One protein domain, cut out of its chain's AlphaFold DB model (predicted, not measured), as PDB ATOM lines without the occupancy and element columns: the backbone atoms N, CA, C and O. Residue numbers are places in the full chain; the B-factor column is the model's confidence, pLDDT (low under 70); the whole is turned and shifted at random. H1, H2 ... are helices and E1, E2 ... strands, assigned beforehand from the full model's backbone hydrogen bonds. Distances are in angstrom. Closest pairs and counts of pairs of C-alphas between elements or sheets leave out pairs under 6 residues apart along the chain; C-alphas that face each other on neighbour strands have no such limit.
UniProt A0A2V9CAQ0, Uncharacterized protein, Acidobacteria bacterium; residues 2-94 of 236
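AT A GLANCE: This is residues 2 to 94 of the 236 residues of an uncharacterized protein of Acidobacteria bacterium (UniProt A0A2V9CAQ0). One antiparallel sheet of four strands folds over sharply, because E2, E3 and E4 each bend, and a small head of two short helices, H2 and H3, lies past one end of it. At the other end of the long axis is the turn of the E2 and E3 hairpin, while H1 lies beside the strands near E2. The printed part has 93 residues with three named helices and four named strands, in the order E1 H1 E2 E3 H2 H3 E4 along the chain, and its class is mixed, helices and strands. The sheet's order is E1 - E2 - E3 - E4. The whole is loose, with a radius of gyration of the C-alphas of 15.7 A and spans of 50 by 24 by 21 A.

HOW THE PARTS SIT: Begin with the inner strands E2, residues 27 to 40, and E3, residues 47 to 60, an antiparallel hairpin at 173 degrees. Look for N 34 and O 53, 2.7 A apart and within hydrogen-bond range. E2 bends by 103 degrees at residue 30 and E3 by 85 degrees at residue 56. Beside E3 find the edge strand E4, residues 83 to 94, antiparallel at 171 degrees, with N 54 and O 88 at 2.7 A; it bends by 88 degrees at residue 86. On the other side of E2 is the edge strand E1, residues 2 to 7, antiparallel at 176 degrees, with N 35 and O 3 at 2.7 A. The sheet is twisted. H1, residues 8 to 14, is on the sheet but at the sheet's level, with a height over the sheet of 1.8 A; its closest C-alphas to E2 are those of Ala 8 and Gly 31, 5.0 A apart. H2, residues 64 to 67, and H3, residues 69 to 75, are not on the sheet. They are close but not clearly touching, the closest C-alphas being those of Gly 65 and Thr 72, 5.8 A apart. In H3 every O i to N i+4 pair is within hydrogen-bond range, in H1 2 of 3 are, and H2 is too short for such a pair.

IN THESE COORDINATES: Find C-alpha 2 at (-36.855, 48.555, 66.537), where E1 begins; it runs 13.5 A. E2 measures 31.0 A from first to last C-alpha, and E3, from C-alpha 47 at (-51.646, 46.035, 67.517), measures 31.9 A. H1 and H3 each measure 9.8 A, and H2 5.1 A. E4 runs 25.9 A to C-alpha 94 at (-51.007, 47.440, 72.991).

THE WHOLE: The two C-alphas farthest apart are those of Pro 42 and Gly 76, 50.6 A. The printed part has no cut. The link from H1 to E2 is long, with 12 residues. The mean pLDDT of the printed part is 77.7; look for values under 70 in residues 2 to 3, 14, 17 to 21, 23 to 25 and 64 to 80.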
ATOM      1  N   ASP A   2     -37.920  49.153  65.752       67.19
ATOM      2  CA  ASP A   2     -36.855  48.555  66.537       67.19
ATOM      3  C   ASP A   2     -35.973  49.707  66.995       67.19
ATOM      4  O   ASP A   2     -35.395  50.427  66.180       67.19
ATOM      5  N   ALA A   3     -35.941  49.937  68.302       68.06
ATOM      6  CA  ALA A   3     -35.052  50.907  68.916       68.06
ATOM      7  C   ALA A   3     -34.048  50.100  69.713       68.06
ATOM      8  O   ALA A   3     -34.336  49.653  70.814       68.06
ATOM      9  N   LYS A   4     -32.886  49.834  69.127       77.31
ATOM     10  CA  LYS A   4     -31.825  49.095  69.797       77.31
ATOM     11  C   LYS A   4     -30.758  50.075  70.253       77.31
ATOM     12  O   LYS A   4     -30.268  50.866  69.455       77.31
ATOM     13  N   ASP A   5     -30.399  49.977  71.526       78.88
ATOM     14  CA  ASP A   5     -29.335  50.757  72.143       78.88
ATOM     15  C   ASP A   5     -29.570  52.286  72.067       78.88
ATOM     16  O   ASP A   5     -28.632  53.074  71.950       78.88
ATOM     17  N   MET A   6     -30.839  52.716  72.139       80.38
ATOM     18  CA  MET A   6     -31.215  54.129  72.063       80.38
ATOM     19  C   MET A   6     -30.837  54.846  73.369       80.38
ATOM     20  O   MET A   6     -31.336  54.464  74.433       80.38
ATOM     21  N   PRO A   7     -29.986  55.885  73.332       83.00
ATOM     22  CA  PRO A   7     -29.574  56.584  74.539       83.00
ATOM     23  C   PRO A   7     -30.719  57.436  75.096       83.00
ATOM     24  O   PRO A   7     -31.533  57.997  74.362       83.00
ATOM     25  N   ALA A   8     -30.744  57.582  76.419       78.00
ATOM     26  CA  ALA A   8     -31.774  58.297  77.169       78.00
ATOM     27  C   ALA A   8     -32.100  59.703  76.646       78.00
ATOM     28  O   ALA A   8     -33.262  60.095  76.648       78.00
ATOM     29  N   LYS A   9     -31.092  60.435  76.158       76.56
ATOM     30  CA  LYS A   9     -31.258  61.785  75.608       76.56
ATOM     31  C   LYS A   9     -32.121  61.809  74.346       76.56
ATOM     32  O   LYS A   9     -32.944  62.707  74.190       76.56
ATOM     33  N   ASP A  10     -31.933  60.830  73.466       75.50
ATOM     34  CA  ASP A  10     -32.727  60.718  72.245       75.50
ATOM     35  C   ASP A  10     -34.127  60.234  72.607       75.50
ATOM     36  O   ASP A  10     -35.117  60.828  72.189       75.50
ATOM     37  N   LEU A  11     -34.221  59.233  73.486       70.44
ATOM     38  CA  LEU A  11     -35.501  58.736  73.968       70.44
ATOM     39  C   LEU A  11     -36.355  59.840  74.600       70.44
ATOM     40  O   LEU A  11     -37.521  59.960  74.240       70.44
ATOM     41  N   GLU A  12     -35.808  60.662  75.496       70.31
ATOM     42  CA  GLU A  12     -36.551  61.733  76.174       70.31
ATOM     43  C   GLU A  12     -37.199  62.714  75.187       70.31
ATOM     44  O   GLU A  12     -38.327  63.156  75.411       70.31
ATOM     45  N   ALA A  13     -36.545  62.989  74.056       72.69
ATOM     46  CA  ALA A  13     -37.113  63.807  72.989       72.69
ATOM     47  C   ALA A  13     -38.263  63.104  72.237       72.69
ATOM     48  O   ALA A  13     -39.164  63.773  71.729       72.69
ATOM     49  N   PHE A  14     -38.264  61.768  72.189       68.31
ATOM     50  CA  PHE A  14     -39.286  60.956  71.520       68.31
ATOM     51  C   PHE A  14     -40.437  60.510  72.436       68.31
ATOM     52  O   PHE A  14     -41.523  60.224  71.932       68.31
ATOM     53  N   LEU A  15     -40.264  60.491  73.762       70.88
ATOM     54  CA  LEU A  15     -41.311  60.062  74.704       70.88
ATOM     55  C   LEU A  15     -42.633  60.838  74.549       70.88
ATOM     56  O   LEU A  15     -43.679  60.183  74.485       70.88
ATOM     57  N   PRO A  16     -42.641  62.181  74.391       70.75
ATOM     58  CA  PRO A  16     -43.883  62.922  74.176       70.75
ATOM     59  C   PRO A  16     -44.586  62.540  72.870       70.75
ATOM     60  O   PRO A  16     -45.812  62.498  72.823       70.75
ATOM     61  N   ALA A  17     -43.820  62.221  71.821       66.19
ATOM     62  CA  ALA A  17     -44.364  61.788  70.536       66.19
ATOM     63  C   ALA A  17     -44.999  60.390  70.613       66.19
ATOM     64  O   ALA A  17     -45.911  60.083  69.849       66.19
ATOM     65  N   LEU A  18     -44.558  59.565  71.567       62.25
ATOM     66  CA  LEU A  18     -45.133  58.256  71.878       62.25
ATOM     67  C   LEU A  18     -46.283  58.336  72.900       62.25
ATOM     68  O   LEU A  18     -46.799  57.303  73.322       62.25
ATOM     69  N   GLY A  19     -46.677  59.545  73.325       62.47
ATOM     70  CA  GLY A  19     -47.694  59.754  74.361       62.47
ATOM     71  C   GLY A  19     -47.245  59.330  75.764       62.47
ATOM     72  O   GLY A  19     -48.070  59.207  76.670       62.47
ATOM     73  N   ILE A  20     -45.945  59.096  75.964       67.81
ATOM     74  CA  ILE A  20     -45.372  58.720  77.255       67.81
ATOM     75  C   ILE A  20     -44.978  60.004  77.985       67.81
ATOM     76  O   ILE A  20     -44.034  60.697  77.611       67.81
ATOM     77  N   HIS A  21     -45.701  60.319  79.057       68.56
ATOM     78  CA  HIS A  21     -45.428  61.492  79.881       68.56
ATOM     79  C   HIS A  21     -44.607  61.112  81.109       68.56
ATOM     80  O   HIS A  21     -45.057  60.350  81.967       68.56
ATOM     81  N   LEU A  22     -43.411  61.690  81.219       71.56
ATOM     82  CA  LEU A  22     -42.635  61.631  82.450       71.56
ATOM     83  C   LEU A  22     -43.360  62.400  83.573       71.56
ATOM     84  O   LEU A  22     -43.980  63.440  83.318       71.56
ATOM     85  N   PRO A  23     -43.286  61.918  84.827       65.62
ATOM     86  CA  PRO A  23     -43.795  62.648  85.982       65.62
ATOM     87  C   PRO A  23     -43.208  64.063  86.060       65.62
ATOM     88  O   PRO A  23     -42.038  64.281  85.755       65.62
ATOM     89  N   LYS A  24     -44.005  65.043  86.506       67.94
ATOM     90  CA  LYS A  24     -43.544  66.437  86.616       67.94
ATOM     91  C   LYS A  24     -42.301  66.534  87.508       67.94
ATOM     92  O   LYS A  24     -42.348  66.124  88.667       67.94
ATOM     93  N   GLY A  25     -41.226  67.108  86.966       69.75
ATOM     94  CA  GLY A  25     -39.933  67.255  87.646       69.75
ATOM     95  C   GLY A  25     -38.985  66.062  87.487       69.75
ATOM     96  O   GLY A  25     -37.856  66.151  87.956       69.75
ATOM     97  N   ALA A  26     -39.415  64.988  86.816       77.94
ATOM     98  CA  ALA A  26     -38.570  63.854  86.473       77.94
ATOM     99  C   ALA A  26     -38.092  63.936  85.017       77.94
ATOM    100  O   ALA A  26     -38.875  64.249  84.122       77.94
ATOM    101  N   SER A  27     -36.824  63.609  84.787       79.44
ATOM    102  CA  SER A  27     -36.205  63.531  83.459       79.44
ATOM    103  C   SER A  27     -35.375  62.257  83.353       79.44
ATOM    104  O   SER A  27     -34.731  61.851  84.327       79.44
ATOM    105  N   LEU A  28     -35.397  61.605  82.190       83.19
ATOM    106  CA  LEU A  28     -34.560  60.435  81.932       83.19
ATOM    107  C   LEU A  28     -33.137  60.901  81.593       83.19
ATOM    108  O   LEU A  28     -32.759  61.038  80.436       83.19
ATOM    109  N   ALA A  29     -32.337  61.138  82.628       81.88
ATOM    110  CA  ALA A  29     -30.990  61.689  82.505       81.88
ATOM    111  C   ALA A  29     -29.962  60.687  81.953       81.88
ATOM    112  O   ALA A  29     -28.948  61.093  81.386       81.88
ATOM    113  N   ALA A  30     -30.182  59.385  82.150       84.50
ATOM    114  CA  ALA A  30     -29.326  58.327  81.616       84.50
ATOM    115  C   ALA A  30     -30.112  57.031  81.393       84.50
ATOM    116  O   ALA A  30     -31.211  56.863  81.925       84.50
ATOM    117  N   GLY A  31     -29.528  56.125  80.614       83.88
ATOM    118  CA  GLY A  31     -30.090  54.816  80.304       83.88
ATOM    119  C   GLY A  31     -30.061  54.505  78.820       83.88
ATOM    120  O   GLY A  31     -29.918  55.395  77.981       83.88
ATOM    121  N   THR A  32     -30.217  53.225  78.527       86.44
ATOM    122  CA  THR A  32     -30.285  52.707  77.169       86.44
ATOM    123  C   THR A  32     -31.589  51.946  77.010       86.44
ATOM    124  O   THR A  32     -31.853  51.012  77.773       86.44
ATOM    125  N   LEU A  33     -32.415  52.368  76.055       84.75
ATOM    126  CA  LEU A  33     -33.658  51.693  75.713       84.75
ATOM    127  C   LEU A  33     -33.445  50.754  74.531       84.75
ATOM    128  O   LEU A  33     -32.957  51.139  73.466       84.75
ATOM    129  N   ASN A  34     -33.901  49.530  74.738       85.88
ATOM    130  CA  ASN A  34     -33.975  48.469  73.766       85.88
ATOM    131  C   ASN A  34     -35.449  48.086  73.643       85.88
ATOM    132  O   ASN A  34     -36.052  47.605  74.597       85.88
ATOM    133  N   SER A  35     -36.041  48.316  72.483       84.44
ATOM    134  CA  SER A  35     -37.398  47.913  72.155       84.44
ATOM    135  C   SER A  35     -37.406  47.178  70.830       84.44
ATOM    136  O   SER A  35     -36.883  47.686  69.836       84.44
ATOM    137  N   ASP A  36     -38.048  46.025  70.813       85.94
ATOM    138  CA  ASP A  36     -38.392  45.289  69.603       85.94
ATOM    139  C   ASP A  36     -39.917  45.257  69.560       85.94
ATOM    140  O   ASP A  36     -40.533  44.583  70.382       85.94
ATOM    141  N   LEU A  37     -40.524  46.094  68.712       83.31
ATOM    142  CA  LEU A  37     -41.975  46.283  68.654       83.31
ATOM    143  C   LEU A  37     -42.492  45.960  67.255       83.31
ATOM    144  O   LEU A  37     -42.306  46.724  66.304       83.31
ATOM    145  N   ALA A  38     -43.237  44.874  67.132       85.44
ATOM    146  CA  ALA A  38     -43.965  44.535  65.925       85.44
ATOM    147  C   ALA A  38     -45.296  45.295  65.886       85.44
ATOM    148  O   ALA A  38     -46.111  45.212  66.804       85.44
ATOM    149  N   ILE A  39     -45.538  46.010  64.787       85.50
ATOM    150  CA  ILE A  39     -46.826  46.645  64.511       85.50
ATOM    151  C   ILE A  39     -47.564  45.758  63.516       85.50
ATOM    152  O   ILE A  39     -47.093  45.546  62.401       85.50
ATOM    153  N   THR A  40     -48.708  45.223  63.923       82.94
ATOM    154  CA  THR A  40     -49.515  44.304  63.119       82.94
ATOM    155  C   THR A  40     -50.959  44.781  63.068       82.94
ATOM    156  O   THR A  40     -51.507  45.229  64.069       82.94
ATOM    157  N   GLY A  41     -51.601  44.638  61.911       80.81
ATOM    158  CA  GLY A  41     -53.023  44.924  61.733       80.81
ATOM    159  C   GLY A  41     -53.307  46.134  60.838       80.81
ATOM    160  O   GLY A  41     -52.397  46.884  60.482       80.81
ATOM    161  N   PRO A  42     -54.572  46.308  60.424       83.19
ATOM    162  CA  PRO A  42     -54.990  47.453  59.624       83.19
ATOM    163  C   PRO A  42     -54.889  48.744  60.446       83.19
ATOM    164  O   PRO A  42     -54.973  48.713  61.669       83.19
ATOM    165  N   THR A  43     -54.770  49.900  59.790       76.81
ATOM    166  CA  THR A  43     -54.550  51.211  60.439       76.81
ATOM    167  C   THR A  43     -55.621  51.584  61.478       76.81
ATOM    168  O   THR A  43     -55.364  52.376  62.376       76.81
ATOM    169  N   ASN A  44     -56.817  50.993  61.389       76.00
ATOM    170  CA  ASN A  44     -57.922  51.172  62.337       76.00
ATOM    171  C   ASN A  44     -57.934  50.159  63.504       76.00
ATOM    172  O   ASN A  44     -58.770  50.280  64.398       76.00
ATOM    173  N   LYS A  45     -57.050  49.152  63.491       81.31
ATOM    174  CA  LYS A  45     -56.872  48.128  64.535       81.31
ATOM    175  C   LYS A  45     -55.403  47.726  64.658       81.31
ATOM    176  O   LYS A  45     -55.060  46.546  64.584       81.31
ATOM    177  N   LEU A  46     -54.543  48.725  64.809       83.69
ATOM    178  CA  LEU A  46     -53.121  48.505  65.018       83.69
ATOM    179  C   LEU A  46     -52.908  47.823  66.370       83.69
ATOM    180  O   LEU A  46     -53.405  48.279  67.399       83.69
ATOM    181  N   VAL A  47     -52.163  46.726  66.344       87.50
ATOM    182  CA  VAL A  47     -51.646  46.035  67.517       87.50
ATOM    183  C   VAL A  47     -50.139  46.229  67.521       87.50
ATOM    184  O   VAL A  47     -49.465  45.865  66.561       87.50
ATOM    185  N   ILE A  48     -49.617  46.805  68.593       87.75
ATOM    186  CA  ILE A  48     -48.189  47.001  68.819       87.75
ATOM    187  C   ILE A  48     -47.786  46.008  69.899       87.75
ATOM    188  O   ILE A  48     -48.246  46.120  71.032       87.75
ATOM    189  N   ALA A  49     -46.967  45.020  69.560       90.12
ATOM    190  CA  ALA A  49     -46.542  43.992  70.498       90.12
ATOM    191  C   ALA A  49     -45.037  43.771  70.437       90.12
ATOM    192  O   ALA A  49     -44.461  43.781  69.353       90.12
ATOM    193  N   GLY A  50     -44.417  43.522  71.585       89.44
ATOM    194  CA  GLY A  50     -43.021  43.122  71.641       89.44
ATOM    195  C   GLY A  50     -42.357  43.396  72.983       89.44
ATOM    196  O   GLY A  50     -43.033  43.657  73.979       89.44
ATOM    197  N   ASN A  51     -41.032  43.293  73.012       89.94
ATOM    198  CA  ASN A  51     -40.250  43.411  74.237       89.94
ATOM    199  C   ASN A  51     -39.711  44.831  74.408       89.94
ATOM    200  O   ASN A  51     -39.231  45.454  73.461       89.94
ATOM    201  N   LEU A  52     -39.760  45.315  75.643       88.81
ATOM    202  CA  LEU A  52     -39.144  46.556  76.079       88.81
ATOM    203  C   LEU A  52     -38.111  46.258  77.160       88.81
ATOM    204  O   LEU A  52     -38.369  45.491  78.089       88.81
ATOM    205  N   GLY A  53     -36.969  46.925  77.074       90.31
ATOM    206  CA  GLY A  53     -35.863  46.835  78.009       90.31
ATOM    207  C   GLY A  53     -35.205  48.196  78.199       90.31
ATOM    208  O   GLY A  53     -34.710  48.778  77.247       90.31
ATOM    209  N   LEU A  54     -35.169  48.706  79.422       89.38
ATOM    210  CA  LEU A  54     -34.387  49.870  79.820       89.38
ATOM    211  C   LEU A  54     -33.259  49.404  80.737       89.38
ATOM    212  O   LEU A  54     -33.506  48.778  81.770       89.38
ATOM    213  N   PHE A  55     -32.025  49.731  80.376       91.31
ATOM    214  CA  PHE A  55     -30.829  49.325  81.106       91.31
ATOM    215  C   PHE A  55     -30.070  50.551  81.596       91.31
ATOM    216  O   PHE A  55     -29.969  51.547  80.878       91.31
ATOM    217  N   ASN A  56     -29.558  50.480  82.829       89.88
ATOM    218  CA  ASN A  56     -28.808  51.561  83.478       89.88
ATOM    219  C   ASN A  56     -29.537  52.921  83.433       89.88
ATOM    220  O   ASN A  56     -28.929  53.975  83.234       89.88
ATOM    221  N   GLY A  57     -30.859  52.885  83.602       87.75
ATOM    222  CA  GLY A  57     -31.729  54.050  83.615       87.75
ATOM    223  C   GLY A  57     -31.515  54.922  84.849       87.75
ATOM    224  O   GLY A  57     -31.424  54.428  85.972       87.75
ATOM    225  N   LYS A  58     -31.495  56.240  84.660       88.31
ATOM    226  CA  LYS A  58     -31.523  57.226  85.742       88.31
ATOM    227  C   LYS A  58     -32.634  58.229  85.476       88.31
ATOM    228  O   LYS A  58     -32.528  59.030  84.552       88.31
ATOM    229  N   LEU A  59     -33.663  58.216  86.317       85.38
ATOM    230  CA  LEU A  59     -34.680  59.261  86.350       85.38
ATOM    231  C   LEU A  59     -34.267  60.300  87.392       85.38
ATOM    232  O   LEU A  59     -34.453  60.101  88.595       85.38
ATOM    233  N   ALA A  60     -33.672  61.393  86.926       84.44
ATOM    234  CA  ALA A  60     -33.292  62.511  87.775       84.44
ATOM    235  C   ALA A  60     -34.540  63.265  88.243       84.44
ATOM    236  O   ALA A  60     -35.452  63.486  87.447       84.44
ATOM    237  N   GLY A  61     -34.586  63.642  89.523       76.25
ATOM    238  CA  GLY A  61     -35.707  64.394  90.107       76.25
ATOM    239  C   GLY A  61     -36.965  63.569  90.410       76.25
ATOM    240  O   GLY A  61     -37.961  64.113  90.895       76.25
ATOM    241  N   PHE A  62     -36.934  62.253  90.170       80.00
ATOM    242  CA  PHE A  62     -37.993  61.346  90.605       80.00
ATOM    243  C   PHE A  62     -37.712  60.801  92.010       80.00
ATOM    244  O   PHE A  62     -37.192  59.698  92.184       80.00
ATOM    245  N   ASP A  63     -38.107  61.571  93.023       73.56
ATOM    246  CA  ASP A  63     -38.065  61.136  94.419       73.56
ATOM    247  C   ASP A  63     -39.285  60.258  94.742       73.56
ATOM    248  O   ASP A  63     -40.372  60.750  95.075       73.56
ATOM    249  N   LEU A  64     -39.099  58.939  94.649       69.19
ATOM    250  CA  LEU A  64     -40.142  57.969  94.977       69.19
ATOM    251  C   LEU A  64     -40.573  58.050  96.451       69.19
ATOM    252  O   LEU A  64     -41.740  57.828  96.761       69.19
ATOM    253  N   GLY A  65     -39.673  58.409  97.355       66.25
ATOM    254  CA  GLY A  65     -39.886  58.445  98.799       66.25
ATOM    255  C   GLY A  65     -40.779  59.609  99.190       66.25
ATOM    256  O   GLY A  65     -41.674  59.447 100.016       66.25
ATOM    257  N   SER A  66     -40.633  60.752  98.516       66.62
ATOM    258  CA  SER A  66     -41.586  61.861  98.644       66.62
ATOM    259  C   SER A  66     -42.992  61.479  98.163       66.62
ATOM    260  O   SER A  66     -43.984  61.865  98.782       66.62
ATOM    261  N   LYS A  67     -43.102  60.695  97.078       69.50
ATOM    262  CA  LYS A  67     -44.387  60.250  96.505       69.50
ATOM    263  C   LYS A  67     -45.022  59.106  97.294       69.50
ATOM    264  O   LYS A  67     -46.243  58.980  97.309       69.50
ATOM    265  N   MET A  68     -44.209  58.315  97.987       65.75
ATOM    266  CA  MET A  68     -44.615  57.204  98.846       65.75
ATOM    267  C   MET A  68     -44.410  57.522 100.330       65.75
ATOM    268  O   MET A  68     -44.155  56.622 101.123       65.75
ATOM    269  N   SER A  69     -44.565  58.791 100.722       63.50
ATOM    270  CA  SER A  69     -44.244  59.278 102.070       63.50
ATOM    271  C   SER A  69     -44.861  58.433 103.197       63.50
ATOM    272  O   SER A  69     -44.182  58.139 104.177       63.50
ATOM    273  N   ALA A  70     -46.091  57.934 103.028       59.69
ATOM    274  CA  ALA A  70     -46.737  57.048 104.001       59.69
ATOM    275  C   ALA A  70     -46.056  55.668 104.127       59.69
ATOM    276  O   ALA A  70     -45.926  55.134 105.227       59.69
ATOM    277  N   VAL A  71     -45.587  55.094 103.015       59.41
ATOM    278  CA  VAL A  71     -44.888  53.799 102.994       59.41
ATOM    279  C   VAL A  71     -43.451  53.971 103.477       59.41
ATOM    280  O   VAL A  71     -42.959  53.158 104.257       59.41
ATOM    281  N   THR A  72     -42.778  55.051 103.082       59.12
ATOM    282  CA  THR A  72     -41.427  55.395 103.542       59.12
ATOM    283  C   THR A  72     -41.395  55.684 105.042       59.12
ATOM    284  O   THR A  72     -40.472  55.237 105.718       59.12
ATOM    285  N   ALA A  73     -42.422  56.344 105.591       60.47
ATOM    286  CA  ALA A  73     -42.558  56.554 107.033       60.47
ATOM    287  C   ALA A  73     -42.700  55.233 107.809       60.47
ATOM    288  O   ALA A  73     -42.188  55.117 108.918       60.47
ATOM    289  N   LEU A  74     -43.351  54.228 107.214       57.53
ATOM    290  CA  LEU A  74     -43.503  52.895 107.806       57.53
ATOM    291  C   LEU A  74     -42.265  52.002 107.638       57.53
ATOM    292  O   LEU A  74     -41.992  51.166 108.491       57.53
ATOM    293  N   THR A  75     -41.550  52.129 106.519       59.97
ATOM    294  CA  THR A  75     -40.482  51.193 106.119       59.97
ATOM    295  C   THR A  75     -39.068  51.740 106.335       59.97
ATOM    296  O   THR A  75     -38.105  50.982 106.268       59.97
ATOM    297  N   GLY A  76     -38.905  53.046 106.566       58.31
ATOM    298  CA  GLY A  76     -37.597  53.694 106.718       58.31
ATOM    299  C   GLY A  76     -36.740  53.716 105.443       58.31
ATOM    300  O   GLY A  76     -35.576  54.116 105.495       58.31
ATOM    301  N   ILE A  77     -37.285  53.294 104.296       63.69
ATOM    302  CA  ILE A  77     -36.552  53.192 103.031       63.69
ATOM    303  C   ILE A  77     -36.320  54.589 102.462       63.69
ATOM    304  O   ILE A  77     -37.234  55.225 101.938       63.69
ATOM    305  N   LYS A  78     -35.073  55.061 102.522       59.94
ATOM    306  CA  LYS A  78     -34.660  56.283 101.831       59.94
ATOM    307  C   LYS A  78     -34.402  55.971 100.364       59.94
ATOM    308  O   LYS A  78     -33.341  55.467 100.008       59.94
ATOM    309  N   THR A  79     -35.354  56.298  99.507       62.81
ATOM    310  CA  THR A  79     -35.056  56.479  98.086       62.81
ATOM    311  C   THR A  79     -34.429  57.861  97.929       62.81
ATOM    312  O   THR A  79     -34.878  58.807  98.572       62.81
ATOM    313  N   GLY A  80     -33.359  57.993  97.148       67.94
ATOM    314  CA  GLY A  80     -32.766  59.305  96.881       67.94
ATOM    315  C   GLY A  80     -33.709  60.230  96.101       67.94
ATOM    316  O   GLY A  80     -34.840  59.870  95.782       67.94
ATOM    317  N   SER A  81     -33.209  61.411  95.736       73.38
ATOM    318  CA  SER A  81     -33.911  62.347  94.843       73.38
ATOM    319  C   SER A  81     -34.054  61.834  93.405       73.38
ATOM    320  O   SER A  81     -34.846  62.367  92.632       73.38
ATOM    321  N   ASP A  82     -33.263  60.817  93.059       81.94
ATOM    322  CA  ASP A  82     -33.216  60.196  91.747       81.94
ATOM    323  C   ASP A  82     -33.618  58.724  91.865       81.94
ATOM    324  O   ASP A  82     -33.257  58.037  92.828       81.94
ATOM    325  N   LEU A  83     -34.292  58.217  90.837       83.25
ATOM    326  CA  LEU A  83     -34.581  56.798  90.697       83.25
ATOM    327  C   LEU A  83     -33.564  56.158  89.755       83.25
ATOM    328  O   LEU A  83     -33.506  56.470  88.567       83.25
ATOM    329  N   LEU A  84     -32.771  55.241  90.306       86.19
ATOM    330  CA  LEU A  84     -31.821  54.426  89.557       86.19
ATOM    331  C   LEU A  84     -32.466  53.089  89.199       86.19
ATOM    332  O   LEU A  84     -33.026  52.415  90.061       86.19
ATOM    333  N   ILE A  85     -32.378  52.711  87.933       89.50
ATOM    334  CA  ILE A  85     -32.932  51.487  87.369       89.50
ATOM    335  C   ILE A  85     -31.771  50.732  86.732       89.50
ATOM    336  O   ILE A  85     -31.262  51.138  85.692       89.50
ATOM    337  N   ASP A  86     -31.358  49.615  87.319       90.25
ATOM    338  CA  ASP A  86     -30.326  48.775  86.699       90.25
ATOM    339  C   ASP A  86     -30.877  48.108  85.442       90.25
ATOM    340  O   ASP A  86     -30.234  48.080  84.392       90.25
ATOM    341  N   LYS A  87     -32.098  47.582  85.557       90.75
ATOM    342  CA  LYS A  87     -32.781  46.859  84.490       90.75
ATOM    343  C   LYS A  87     -34.281  46.977  84.662       90.75
ATOM    344  O   LYS A  87     -34.779  46.673  85.735       90.75
ATOM    345  N   LEU A  88     -35.003  47.331  83.616       91.19
ATOM    346  CA  LEU A  88     -36.455  47.243  83.540       91.19
ATOM    347  C   LEU A  88     -36.798  46.556  82.233       91.19
ATOM    348  O   LEU A  88     -36.483  47.078  81.178       91.19
ATOM    349  N   THR A  89     -37.412  45.382  82.297       92.50
ATOM    350  CA  THR A  89     -37.833  44.619  81.119       92.50
ATOM    351  C   THR A  89     -39.311  44.286  81.216       92.50
ATOM    352  O   THR A  89     -39.772  43.969  82.310       92.50
ATOM    353  N   SER A  90     -40.044  44.345  80.111       92.38
ATOM    354  CA  SER A  90     -41.452  43.950  80.043       92.38
ATOM    355  C   SER A  90     -41.818  43.577  78.616       92.38
ATOM    356  O   SER A  90     -41.400  44.249  77.676       92.38
ATOM    357  N   ASP A  91     -42.654  42.563  78.463       93.12
ATOM    358  CA  ASP A  91     -43.349  42.299  77.211       93.12
ATOM    359  C   ASP A  91     -44.639  43.109  77.211       93.12
ATOM    360  O   ASP A  91     -45.391  43.095  78.187       93.12
ATOM    361  N   VAL A  92     -44.880  43.862  76.146       91.06
ATOM    362  CA  VAL A  92     -46.072  44.697  76.012       91.06
ATOM    363  C   VAL A  92     -46.846  44.310  74.768       91.06
ATOM    364  O   VAL A  92     -46.273  44.003  73.726       91.06
ATOM    365  N   ARG A  93     -48.170  44.362  74.866       91.75
ATOM    366  CA  ARG A  93     -49.085  44.257  73.735       91.75
ATOM    367  C   ARG A  93     -50.159  45.316  73.884       91.75
ATOM    368  O   ARG A  93     -51.076  45.176  74.685       91.75
ATOM    369  N   MET A  94     -50.026  46.379  73.114       88.56
ATOM    370  CA  MET A  94     -51.007  47.440  72.991       88.56
ATOM    371  C   MET A  94     -51.913  47.137  71.804       88.56
ATOM    372  O   MET A  94     -51.447  46.919  70.689       88.56
TER     373      MET A  94